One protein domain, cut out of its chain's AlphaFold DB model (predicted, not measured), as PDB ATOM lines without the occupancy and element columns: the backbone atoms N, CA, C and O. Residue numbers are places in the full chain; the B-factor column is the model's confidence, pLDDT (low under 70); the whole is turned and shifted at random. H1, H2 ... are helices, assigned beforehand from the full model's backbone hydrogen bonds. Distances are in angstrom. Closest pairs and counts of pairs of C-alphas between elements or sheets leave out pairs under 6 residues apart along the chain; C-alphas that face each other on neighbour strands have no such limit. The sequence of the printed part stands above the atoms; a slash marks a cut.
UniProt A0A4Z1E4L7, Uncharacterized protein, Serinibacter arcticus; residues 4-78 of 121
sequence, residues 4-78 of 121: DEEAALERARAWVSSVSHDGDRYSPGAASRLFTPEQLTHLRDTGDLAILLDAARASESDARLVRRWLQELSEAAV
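Overview. This is residues 4 to 78 of the 121 residues of an uncharacterized protein of Serinibacter arcticus (UniProt A0A4Z1E4L7). A long helix, H4, starts in a small body with H1, H2 and H3; residues 64 to 78 stick out. The printed part, 75 residues with four named helices in the order H1 to H4, is all helix and loose, radius of gyration of the C-alphas 15.6 A. It spans 53 by 19 by 19 A.

Along the chain. Find C-alpha 48 at (195.763, 136.805, 205.266); there H4, residues 48 to 76, begins, running 42.4 A to C-alpha 76 at (192.187, 101.221, 228.114). Before it come H1, residues 4 to 22, 26.8 A long, H2, residues 28 to 34, and H3, residues 37 to 45.

Arrangement. H1 touches H4 with residues 16 to 20 alone, closest C-alphas Val 16 and Leu 52, 7.0 A, at a steep tilt of 57 degrees. H3 and H4 only just touch, only at the corner, with 3 C-alpha pairs within 8 A, closest Leu 43 and Leu 49, 5.2 A. H2 is near H1 and H4. Every O i to N i+4 pair is within hydrogen-bond range in H1, H3 and H4; H2 has 1 of 3, and 2 of 4 O i to N i+3.

Size, cuts and confidence. The printed part has no cut; its links are tight. Residues 15 to 34, among others, have pLDDT under 70.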
ATOM      1  N   ASP A   4     190.281 152.373 217.917       73.12
ATOM      2  CA  ASP A   4     190.055 151.060 218.528       73.12
ATOM      3  C   ASP A   4     189.981 149.950 217.467       73.12
ATOM      4  O   ASP A   4     190.414 148.819 217.708       73.12
ATOM      5  N   GLU A   5     189.488 150.275 216.268       68.62
ATOM      6  CA  GLU A   5     189.442 149.376 215.109       68.62
ATOM      7  C   GLU A   5     190.851 149.089 214.568       68.62
ATOM      8  O   GLU A   5     191.194 147.933 214.305       68.62
ATOM      9  N   GLU A   6     191.702 150.113 214.480       77.19
ATOM     10  CA  GLU A   6     193.100 149.970 214.058       77.19
ATOM     11  C   GLU A   6     193.917 149.151 215.069       77.19
ATOM     12  O   GLU A   6     194.583 148.186 214.685       77.19
ATOM     13  N   ALA A   7     193.762 149.418 216.369       75.81
ATOM     14  CA  ALA A   7     194.391 148.623 217.426       75.81
ATOM     15  C   ALA A   7     193.881 147.169 217.467       75.81
ATOM     16  O   ALA A   7     194.593 146.240 217.869       75.81
ATOM     17  N   ALA A   8     192.629 146.924 217.079       69.75
ATOM     18  CA  ALA A   8     192.090 145.574 216.974       69.75
ATOM     19  C   ALA A   8     192.639 144.831 215.743       69.75
ATOM     20  O   ALA A   8     192.940 143.639 215.834       69.75
ATOM     21  N   LEU A   9     192.839 145.528 214.623       72.56
ATOM     22  CA  LEU A   9     193.470 144.976 213.423       72.56
ATOM     23  C   LEU A   9     194.963 144.698 213.610       72.56
ATOM     24  O   LEU A   9     195.471 143.695 213.109       72.56
ATOM     25  N   GLU A  10     195.669 145.529 214.369       79.38
ATOM     26  CA  GLU A  10     197.069 145.281 214.704       79.38
ATOM     27  C   GLU A  10     197.219 144.043 215.602       79.38
ATOM     28  O   GLU A  10     198.044 143.172 215.325       79.38
ATOM     29  N   ARG A  11     196.340 143.877 216.603       75.19
ATOM     30  CA  ARG A  11     196.270 142.646 217.418       75.19
ATOM     31  C   ARG A  11     195.943 141.409 216.582       75.19
ATOM     32  O   ARG A  11     196.551 140.360 216.783       75.19
ATOM     33  N   ALA A  12     195.016 141.535 215.633       68.75
ATOM     34  CA  ALA A  12     194.686 140.482 214.679       68.75
ATOM     35  C   ALA A  12     195.909 140.061 213.850       68.75
ATOM     36  O   ALA A  12     196.212 138.871 213.763       68.75
ATOM     37  N   ARG A  13     196.651 141.025 213.294       70.75
ATOM     38  CA  ARG A  13     197.869 140.773 212.508       70.75
ATOM     39  C   ARG A  13     198.985 140.157 213.346       70.75
ATOM     40  O   ARG A  13     199.617 139.206 212.899       70.75
ATOM     41  N   ALA A  14     199.189 140.644 214.569       74.56
ATOM     42  CA  ALA A  14     200.161 140.074 215.496       74.56
ATOM     43  C   ALA A  14     199.840 138.603 215.815       74.56
ATOM     44  O   ALA A  14     200.736 137.762 215.809       74.56
ATOM     45  N   TRP A  15     198.558 138.272 216.005       69.19
ATOM     46  CA  TRP A  15     198.114 136.896 216.229       69.19
ATOM     47  C   TRP A  15     198.251 136.005 214.981       69.19
ATOM     48  O   TRP A  15     198.717 134.873 215.075       69.19
ATOM     49  N   VAL A  16     197.914 136.506 213.786       64.94
ATOM     50  CA  VAL A  16     198.155 135.785 212.515       64.94
ATOM     51  C   VAL A  16     199.652 135.506 212.332       64.94
ATOM     52  O   VAL A  16     200.047 134.404 211.945       64.94
ATOM     53  N   SER A  17     200.495 136.490 212.652       67.12
ATOM     54  CA  SER A  17     201.948 136.362 212.573       67.12
ATOM     55  C   SER A  17     202.488 135.340 213.575       67.12
ATOM     56  O   SER A  17     203.374 134.570 213.205       67.12
ATOM     57  N   SER A  18     201.944 135.268 214.799       65.75
ATOM     58  CA  SER A  18     202.343 134.251 215.785       65.75
ATOM     59  C   SER A  18     201.926 132.839 215.366       65.75
ATOM     60  O   SER A  18     202.705 131.904 215.507       65.75
ATOM     61  N   VAL A  19     200.739 132.683 214.766       61.22
ATOM     62  CA  VAL A  19     200.291 131.398 214.191       61.22
ATOM     63  C   VAL A  19     201.202 130.960 213.033       61.22
ATOM     64  O   VAL A  19     201.449 129.769 212.858       61.22
ATOM     65  N   SER A  20     201.730 131.919 212.268       57.12
ATOM     66  CA  SER A  20     202.604 131.668 211.114       57.12
ATOM     67  C   SER A  20     204.063 131.372 211.490       57.12
ATOM     68  O   SER A  20     204.732 130.650 210.755       57.12
ATOM     69  N   HIS A  21     204.567 131.923 212.602       53.38
ATOM     70  CA  HIS A  21     205.972 131.783 213.018       53.38
ATOM     71  C   HIS A  21     206.222 130.623 213.987       53.38
ATOM     72  O   HIS A  21     207.216 129.921 213.820       53.38
ATOM     73  N   ASP A  22     205.344 130.395 214.967       48.34
ATOM     74  CA  ASP A  22     205.629 129.444 216.056       48.34
ATOM     75  C   ASP A  22     204.972 128.069 215.875       48.34
ATOM     76  O   ASP A  22     205.222 127.150 216.654       48.34
ATOM     77  N   GLY A  23     204.114 127.890 214.862       50.59
ATOM     78  CA  GLY A  23     203.303 126.671 214.737       50.59
ATOM     79  C   GLY A  23     202.388 126.440 215.948       50.59
ATOM     80  O   GLY A  23     201.877 125.334 216.147       50.59
ATOM     81  N   ASP A  24     202.198 127.474 216.772       51.47
ATOM     82  CA  ASP A  24     201.450 127.382 218.008       51.47
ATOM     83  C   ASP A  24     199.967 127.201 217.679       51.47
ATOM     84  O   ASP A  24     199.388 127.884 216.826       51.47
ATOM     85  N   ARG A  25     199.366 126.187 218.305       55.28
ATOM     86  CA  ARG A  25     198.094 125.600 217.873       55.28
ATOM     87  C   ARG A  25     197.000 126.660 217.820       55.28
ATOM     88  O   ARG A  25     196.550 127.149 218.857       55.28
ATOM     89  N   TYR A  26     196.496 126.928 216.615       56.16
ATOM     90  CA  TYR A  26     195.230 127.629 216.426       56.16
ATOM     91  C   TYR A  26     194.189 127.011 217.369       56.16
ATOM     92  O   TYR A  26     193.908 125.813 217.304       56.16
ATOM     93  N   SER A  27     193.636 127.811 218.281       61.03
ATOM     94  CA  SER A  27     192.525 127.397 219.134       61.03
ATOM     95  C   SER A  27     191.229 127.919 218.516       61.03
ATOM     96  O   SER A  27     190.991 129.131 218.547       61.03
ATOM     97  N   PRO A  28     190.352 127.045 217.988       56.12
ATOM     98  CA  PRO A  28     189.112 127.475 217.343       56.12
ATOM     99  C   PRO A  28     188.201 128.278 218.283       56.12
ATOM    100  O   PRO A  28     187.470 129.163 217.846       56.12
ATOM    101  N   GLY A  29     188.265 127.998 219.592       59.47
ATOM    102  CA  GLY A  29     187.506 128.723 220.615       59.47
ATOM    103  C   GLY A  29     188.061 130.111 220.954       59.47
ATOM    104  O   GLY A  29     187.334 130.926 221.515       59.47
ATOM    105  N   ALA A  30     189.326 130.386 220.623       64.88
ATOM    106  CA  ALA A  30     189.908 131.717 220.740       64.88
ATOM    107  C   ALA A  30     189.571 132.558 219.503       64.88
ATOM    108  O   ALA A  30     189.109 133.682 219.650       64.88
ATOM    109  N   ALA A  31     189.693 131.996 218.297       62.97
ATOM    110  CA  ALA A  31     189.449 132.723 217.049       62.97
ATOM    111  C   ALA A  31     188.038 133.339 216.970       62.97
ATOM    112  O   ALA A  31     187.896 134.513 216.637       62.97
ATOM    113  N   SER A  32     186.996 132.604 217.376       64.75
ATOM    114  CA  SER A  32     185.614 133.121 217.395       64.75
ATOM    115  C   SER A  32     185.368 134.247 218.408       64.75
ATOM    116  O   SER A  32     184.353 134.931 218.322       64.75
ATOM    117  N   ARG A  33     186.280 134.451 219.366       68.88
ATOM    118  CA  ARG A  33     186.254 135.564 220.329       68.88
ATOM    119  C   ARG A  33     187.164 136.723 219.924       68.88
ATOM    120  O   ARG A  33     187.066 137.791 220.516       68.88
ATOM    121  N   LEU A  34     188.075 136.489 218.981       69.00
ATOM    122  CA  LEU A  34     189.123 137.431 218.595       69.00
ATOM    123  C   LEU A  34     188.776 138.224 217.334       69.00
ATOM    124  O   LEU A  34     189.314 139.315 217.164       69.00
ATOM    125  N   PHE A  35     187.882 137.710 216.483       76.06
ATOM    126  CA  PHE A  35     187.531 138.358 215.220       76.06
ATOM    127  C   PHE A  35     186.042 138.672 215.111       76.06
ATOM    128  O   PHE A  35     185.183 137.811 215.300       76.06
ATOM    129  N   THR A  36     185.760 139.911 214.730       82.00
ATOM    130  CA  THR A  36     184.458 140.368 214.238       82.00
ATOM    131  C   THR A  36     184.321 140.089 212.730       82.00
ATOM    132  O   THR A  36     185.334 139.925 212.037       82.00
ATOM    133  N   PRO A  37     183.092 140.030 212.183       82.62
ATOM    134  CA  PRO A  37     182.867 139.875 210.741       82.62
ATOM    135  C   PRO A  37     183.576 140.934 209.879       82.62
ATOM    136  O   PRO A  37     184.079 140.627 208.794       82.62
ATOM    137  N   GLU A  38     183.657 142.168 210.369       80.88
ATOM    138  CA  GLU A  38     184.307 143.292 209.696       80.88
ATOM    139  C   GLU A  38     185.821 143.056 209.587       80.88
ATOM    140  O   GLU A  38     186.401 143.166 208.506       80.88
ATOM    141  N   GLN A  39     186.454 142.605 210.673       81.00
ATOM    142  CA  GLN A  39     187.880 142.261 210.682       81.00
ATOM    143  C   GLN A  39     188.204 141.080 209.761       81.00
ATOM    144  O   GLN A  39     189.232 141.091 209.087       81.00
ATOM    145  N   LEU A  40     187.324 140.075 209.685       81.88
ATOM    146  CA  LEU A  40     187.487 138.960 208.746       81.88
ATOM    147  C   LEU A  40     187.390 139.418 207.286       81.88
ATOM    148  O   LEU A  40     188.094 138.888 206.427       81.88
ATOM    149  N   THR A  41     186.548 140.415 207.007       84.25
ATOM    150  CA  THR A  41     186.434 141.012 205.669       84.25
ATOM    151  C   THR A  41     187.717 141.751 205.297       84.25
ATOM    152  O   THR A  41     188.228 141.562 204.198       84.25
ATOM    153  N   HIS A  42     188.307 142.498 206.232       80.06
ATOM    154  CA  HIS A  42     189.593 143.163 206.006       80.06
ATOM    155  C   HIS A  42     190.733 142.164 205.750       80.06
ATOM    156  O   HIS A  42     191.520 142.342 204.826       80.06
ATOM    157  N   LEU A  43     190.784 141.067 206.512       79.19
ATOM    158  CA  LEU A  43     191.778 139.997 206.331       79.19
ATOM    159  C   LEU A  43     191.608 139.229 205.012       79.19
ATOM    160  O   LEU A  43     192.573 138.688 204.470       79.19
ATOM    161  N   ARG A  44     190.381 139.162 204.478       84.38
ATOM    162  CA  ARG A  44     190.132 138.630 203.131       84.38
ATOM    163  C   ARG A  44     190.831 139.488 202.087       84.38
ATOM    164  O   ARG A  44     191.477 138.949 201.194       84.38
ATOM    165  N   ASP A  45     190.700 140.802 202.215       84.25
ATOM    166  CA  ASP A  45     191.182 141.751 201.220       84.25
ATOM    167  C   ASP A  45     192.720 141.913 201.279       84.25
ATOM    168  O   ASP A  45     193.335 142.250 200.269       84.25
ATOM    169  N   THR A  46     193.362 141.582 202.411       84.06
ATOM    170  CA  THR A  46     194.835 141.513 202.542       84.06
ATOM    171  C   THR A  46     195.445 140.164 202.147       84.06
ATOM    172  O   THR A  46     196.664 140.054 202.059       84.06
ATOM    173  N   GLY A  47     194.628 139.134 201.894       79.44
ATOM    174  CA  GLY A  47     195.090 137.775 201.581       79.44
ATOM    175  C   GLY A  47     195.459 136.919 202.804       79.44
ATOM    176  O   GLY A  47     195.672 135.714 202.664       79.44
ATOM    177  N   ASP A  48     195.441 137.495 204.008       80.81
ATOM    178  CA  ASP A  48     195.763 136.805 205.266       80.81
ATOM    179  C   ASP A  48     194.705 135.757 205.659       80.81
ATOM    180  O   ASP A  48     194.974 134.832 206.429       80.81
ATOM    181  N   LEU A  49     193.494 135.853 205.099       83.62
ATOM    182  CA  LEU A  49     192.416 134.899 205.361       83.62
ATOM    183  C   LEU A  49     192.776 133.462 204.945       83.62
ATOM    184  O   LEU A  49     192.341 132.517 205.600       83.62
ATOM    185  N   ALA A  50     193.572 133.277 203.886       83.38
ATOM    186  CA  ALA A  50     193.984 131.942 203.443       83.38
ATOM    187  C   ALA A  50     194.858 131.240 204.497       83.38
ATOM    188  O   ALA A  50     194.616 130.080 204.830       83.38
ATOM    189  N   ILE A  51     195.802 131.980 205.088       80.31
ATOM    190  CA  ILE A  51     196.681 131.501 206.162       80.31
ATOM    191  C   ILE A  51     195.843 131.083 207.376       80.31
ATOM    192  O   ILE A  51     196.039 130.005 207.939       80.31
ATOM    193  N   LEU A  52     194.852 131.902 207.744       79.25
ATOM    194  CA  LEU A  52     193.940 131.593 208.845       79.25
ATOM    195  C   LEU A  52     193.078 130.355 208.585       79.25
ATOM    196  O   LEU A  52     192.870 129.552 209.496       79.25
ATOM    197  N   LEU A  53     192.585 130.178 207.359       83.94
ATOM    198  CA  LEU A  53     191.803 129.000 206.983       83.94
ATOM    199  C   LEU A  53     192.632 127.716 207.068       83.94
ATOM    200  O   LEU A  53     192.138 126.702 207.565       83.94
ATOM    201  N   ASP A  54     193.883 127.746 206.618       83.81
ATOM    202  CA  ASP A  54     194.756 126.575 206.681       83.81
ATOM    203  C   ASP A  54     195.172 126.250 208.120       83.81
ATOM    204  O   ASP A  54     195.109 125.086 208.525       83.81
ATOM    205  N   ALA A  55     195.460 127.265 208.941       79.69
ATOM    206  CA  ALA A  55     195.683 127.080 210.374       79.69
ATOM    207  C   ALA A  55     194.452 126.476 211.081       79.69
ATOM    208  O   ALA A  55     194.584 125.567 211.908       79.69
ATOM    209  N   ALA A  56     193.242 126.918 210.720       81.88
ATOM    210  CA  ALA A  56     192.003 126.364 211.256       81.88
ATOM    211  C   ALA A  56     191.822 124.882 210.887       81.88
ATOM    212  O   ALA A  56     191.500 124.063 211.749       81.88
ATOM    213  N   ARG A  57     192.093 124.510 209.629       84.69
ATOM    214  CA  ARG A  57     192.041 123.111 209.163       84.69
ATOM    215  C   ARG A  57     193.077 122.221 209.849       84.69
ATOM    216  O   ARG A  57     192.767 121.077 210.197       84.69
ATOM    217  N   ALA A  58     194.293 122.728 210.047       79.31
ATOM    218  CA  ALA A  58     195.341 122.017 210.772       79.31
ATOM    219  C   ALA A  58     194.900 121.730 212.216       79.31
ATOM    220  O   ALA A  58     194.923 120.584 212.660       79.31
ATOM    221  N   SER A  59     194.359 122.739 212.903       78.38
ATOM    222  CA  SER A  59     193.822 122.579 214.256       78.38
ATOM    223  C   SER A  59     192.636 121.617 214.345       78.38
ATOM    224  O   SER A  59     192.561 120.813 215.274       78.38
ATOM    225  N   GLU A  60     191.720 121.621 213.370       84.00
ATOM    226  CA  GLU A  60     190.653 120.616 213.322       84.00
ATOM    227  C   GLU A  60     191.207 119.190 213.222       84.00
ATOM    228  O   GLU A  60     190.666 118.265 213.839       84.00
ATOM    229  N   SER A  61     192.276 119.005 212.448       79.69
ATOM    230  CA  SER A  61     192.940 117.711 212.284       79.69
ATOM    231  C   SER A  61     193.592 117.258 213.592       79.69
ATOM    232  O   SER A  61     193.344 116.133 214.039       79.69
ATOM    233  N   ASP A  62     194.308 118.155 214.272       78.50
ATOM    234  CA  ASP A  62     194.882 117.908 215.598       78.50
ATOM    235  C   ASP A  62     193.802 117.581 216.635       78.50
ATOM    236  O   ASP A  62     193.926 116.623 217.400       78.50
ATOM    237  N   ALA A  63     192.687 118.317 216.634       79.81
ATOM    238  CA  ALA A  63     191.571 118.071 217.543       79.81
ATOM    239  C   ALA A  63     190.948 116.679 217.332       79.81
ATOM    240  O   ALA A  63     190.554 116.020 218.301       79.81
ATOM    241  N   ARG A  64     190.870 116.196 216.082       83.94
ATOM    242  CA  ARG A  64     190.424 114.822 215.778       83.94
ATOM    243  C   ARG A  64     191.410 113.785 216.313       83.94
ATOM    244  O   ARG A  64     190.966 112.785 216.878       83.94
ATOM    245  N   LEU A  65     192.713 114.028 216.175       82.25
ATOM    246  CA  LEU A  65     193.761 113.137 216.673       82.25
ATOM    247  C   LEU A  65     193.752 113.049 218.206       82.25
ATOM    248  O   LEU A  65     193.684 111.953 218.759       82.25
ATOM    249  N   VAL A  66     193.705 114.192 218.895       79.62
ATOM    250  CA  VAL A  66     193.604 114.246 220.362       79.62
ATOM    251  C   VAL A  66     192.338 113.545 220.847       79.62
ATOM    252  O   VAL A  66     192.395 112.749 221.781       79.62
ATOM    253  N   ARG A  67     191.188 113.773 220.195       85.38
ATOM    254  CA  ARG A  67     189.940 113.069 220.532       85.38
ATOM    255  C   ARG A  67     190.096 111.555 220.406       85.38
ATOM    256  O   ARG A  67     189.613 110.833 221.275       85.38
ATOM    257  N   ARG A  68     190.757 111.079 219.349       87.31
ATOM    258  CA  ARG A  68     191.039 109.653 219.160       87.31
ATOM    259  C   ARG A  68     191.906 109.106 220.296       87.31
ATOM    260  O   ARG A  68     191.535 108.099 220.884       87.31
ATOM    261  N   TRP A  69     192.996 109.780 220.656       86.69
ATOM    262  CA  TRP A  69     193.847 109.346 221.769       86.69
ATOM    263  C   TRP A  69     193.107 109.324 223.106       86.69
ATOM    264  O   TRP A  69     193.236 108.374 223.870       86.69
ATOM    265  N   LEU A  70     192.278 110.333 223.385       81.19
ATOM    266  CA  LEU A  70     191.443 110.356 224.589       81.19
ATOM    267  C   LEU A  70     190.430 109.203 224.614       81.19
ATOM    268  O   LEU A  70     190.136 108.666 225.683       81.19
ATOM    269  N   GLN A  71     189.898 108.816 223.453       79.44
ATOM    270  CA  GLN A  71     189.020 107.658 223.313       79.44
ATOM    271  C   GLN A  71     189.783 106.358 223.611       79.44
ATOM    272  O   GLN A  71     189.324 105.575 224.438       79.44
ATOM    273  N   GLU A  72     190.964 106.170 223.016       81.62
ATOM    274  CA  GLU A  72     191.828 105.000 223.237       81.62
ATOM    275  C   GLU A  72     192.241 104.878 224.714       81.62
ATOM    276  O   GLU A  72     192.081 103.820 225.323       81.62
ATOM    277  N   LEU A  73     192.676 105.981 225.334       81.31
ATOM    278  CA  LEU A  73     192.998 106.031 226.763       81.31
ATOM    279  C   LEU A  73     191.779 105.723 227.632       81.31
ATOM    280  O   LEU A  73     191.887 104.986 228.608       81.31
ATOM    281  N   SER A  74     190.606 106.255 227.285       74.81
ATOM    282  CA  SER A  74     189.376 105.959 228.016       74.81
ATOM    283  C   SER A  74     188.977 104.489 227.927       74.81
ATOM    284  O   SER A  74     188.376 103.982 228.871       74.81
ATOM    285  N   GLU A  75     189.201 103.841 226.789       71.94
ATOM    286  CA  GLU A  75     188.875 102.430 226.591       71.94
ATOM    287  C   GLU A  75     189.866 101.534 227.337       71.94
ATOM    288  O   GLU A  75     189.447 100.580 227.992       71.94
ATOM    289  N   ALA A  76     191.151 101.896 227.336       71.75
ATOM    290  CA  ALA A  76     192.187 101.221 228.114       71.75
ATOM    291  C   ALA A  76     192.018 101.403 229.635       71.75
ATOM    292  O   ALA A  76     192.357 100.508 230.408       71.75
ATOM    293  N   ALA A  77     191.474 102.540 230.081       67.81
ATOM    294  CA  ALA A  77     191.340 102.891 231.496       67.81
ATOM    295  C   ALA A  77     190.219 102.152 232.252       67.81
ATOM    296  O   ALA A  77     190.071 102.375 233.452       67.81
ATOM    297  N   VAL A  78     189.420 101.293 231.603       64.31
ATOM    298  CA  VAL A  78     188.387 100.484 232.282       64.31
ATOM    299  C   VAL A  78     188.875  99.036 232.439       64.31
ATOM    300  O   VAL A  78     188.527  98.182 231.615       64.31
TER     301      VAL A  78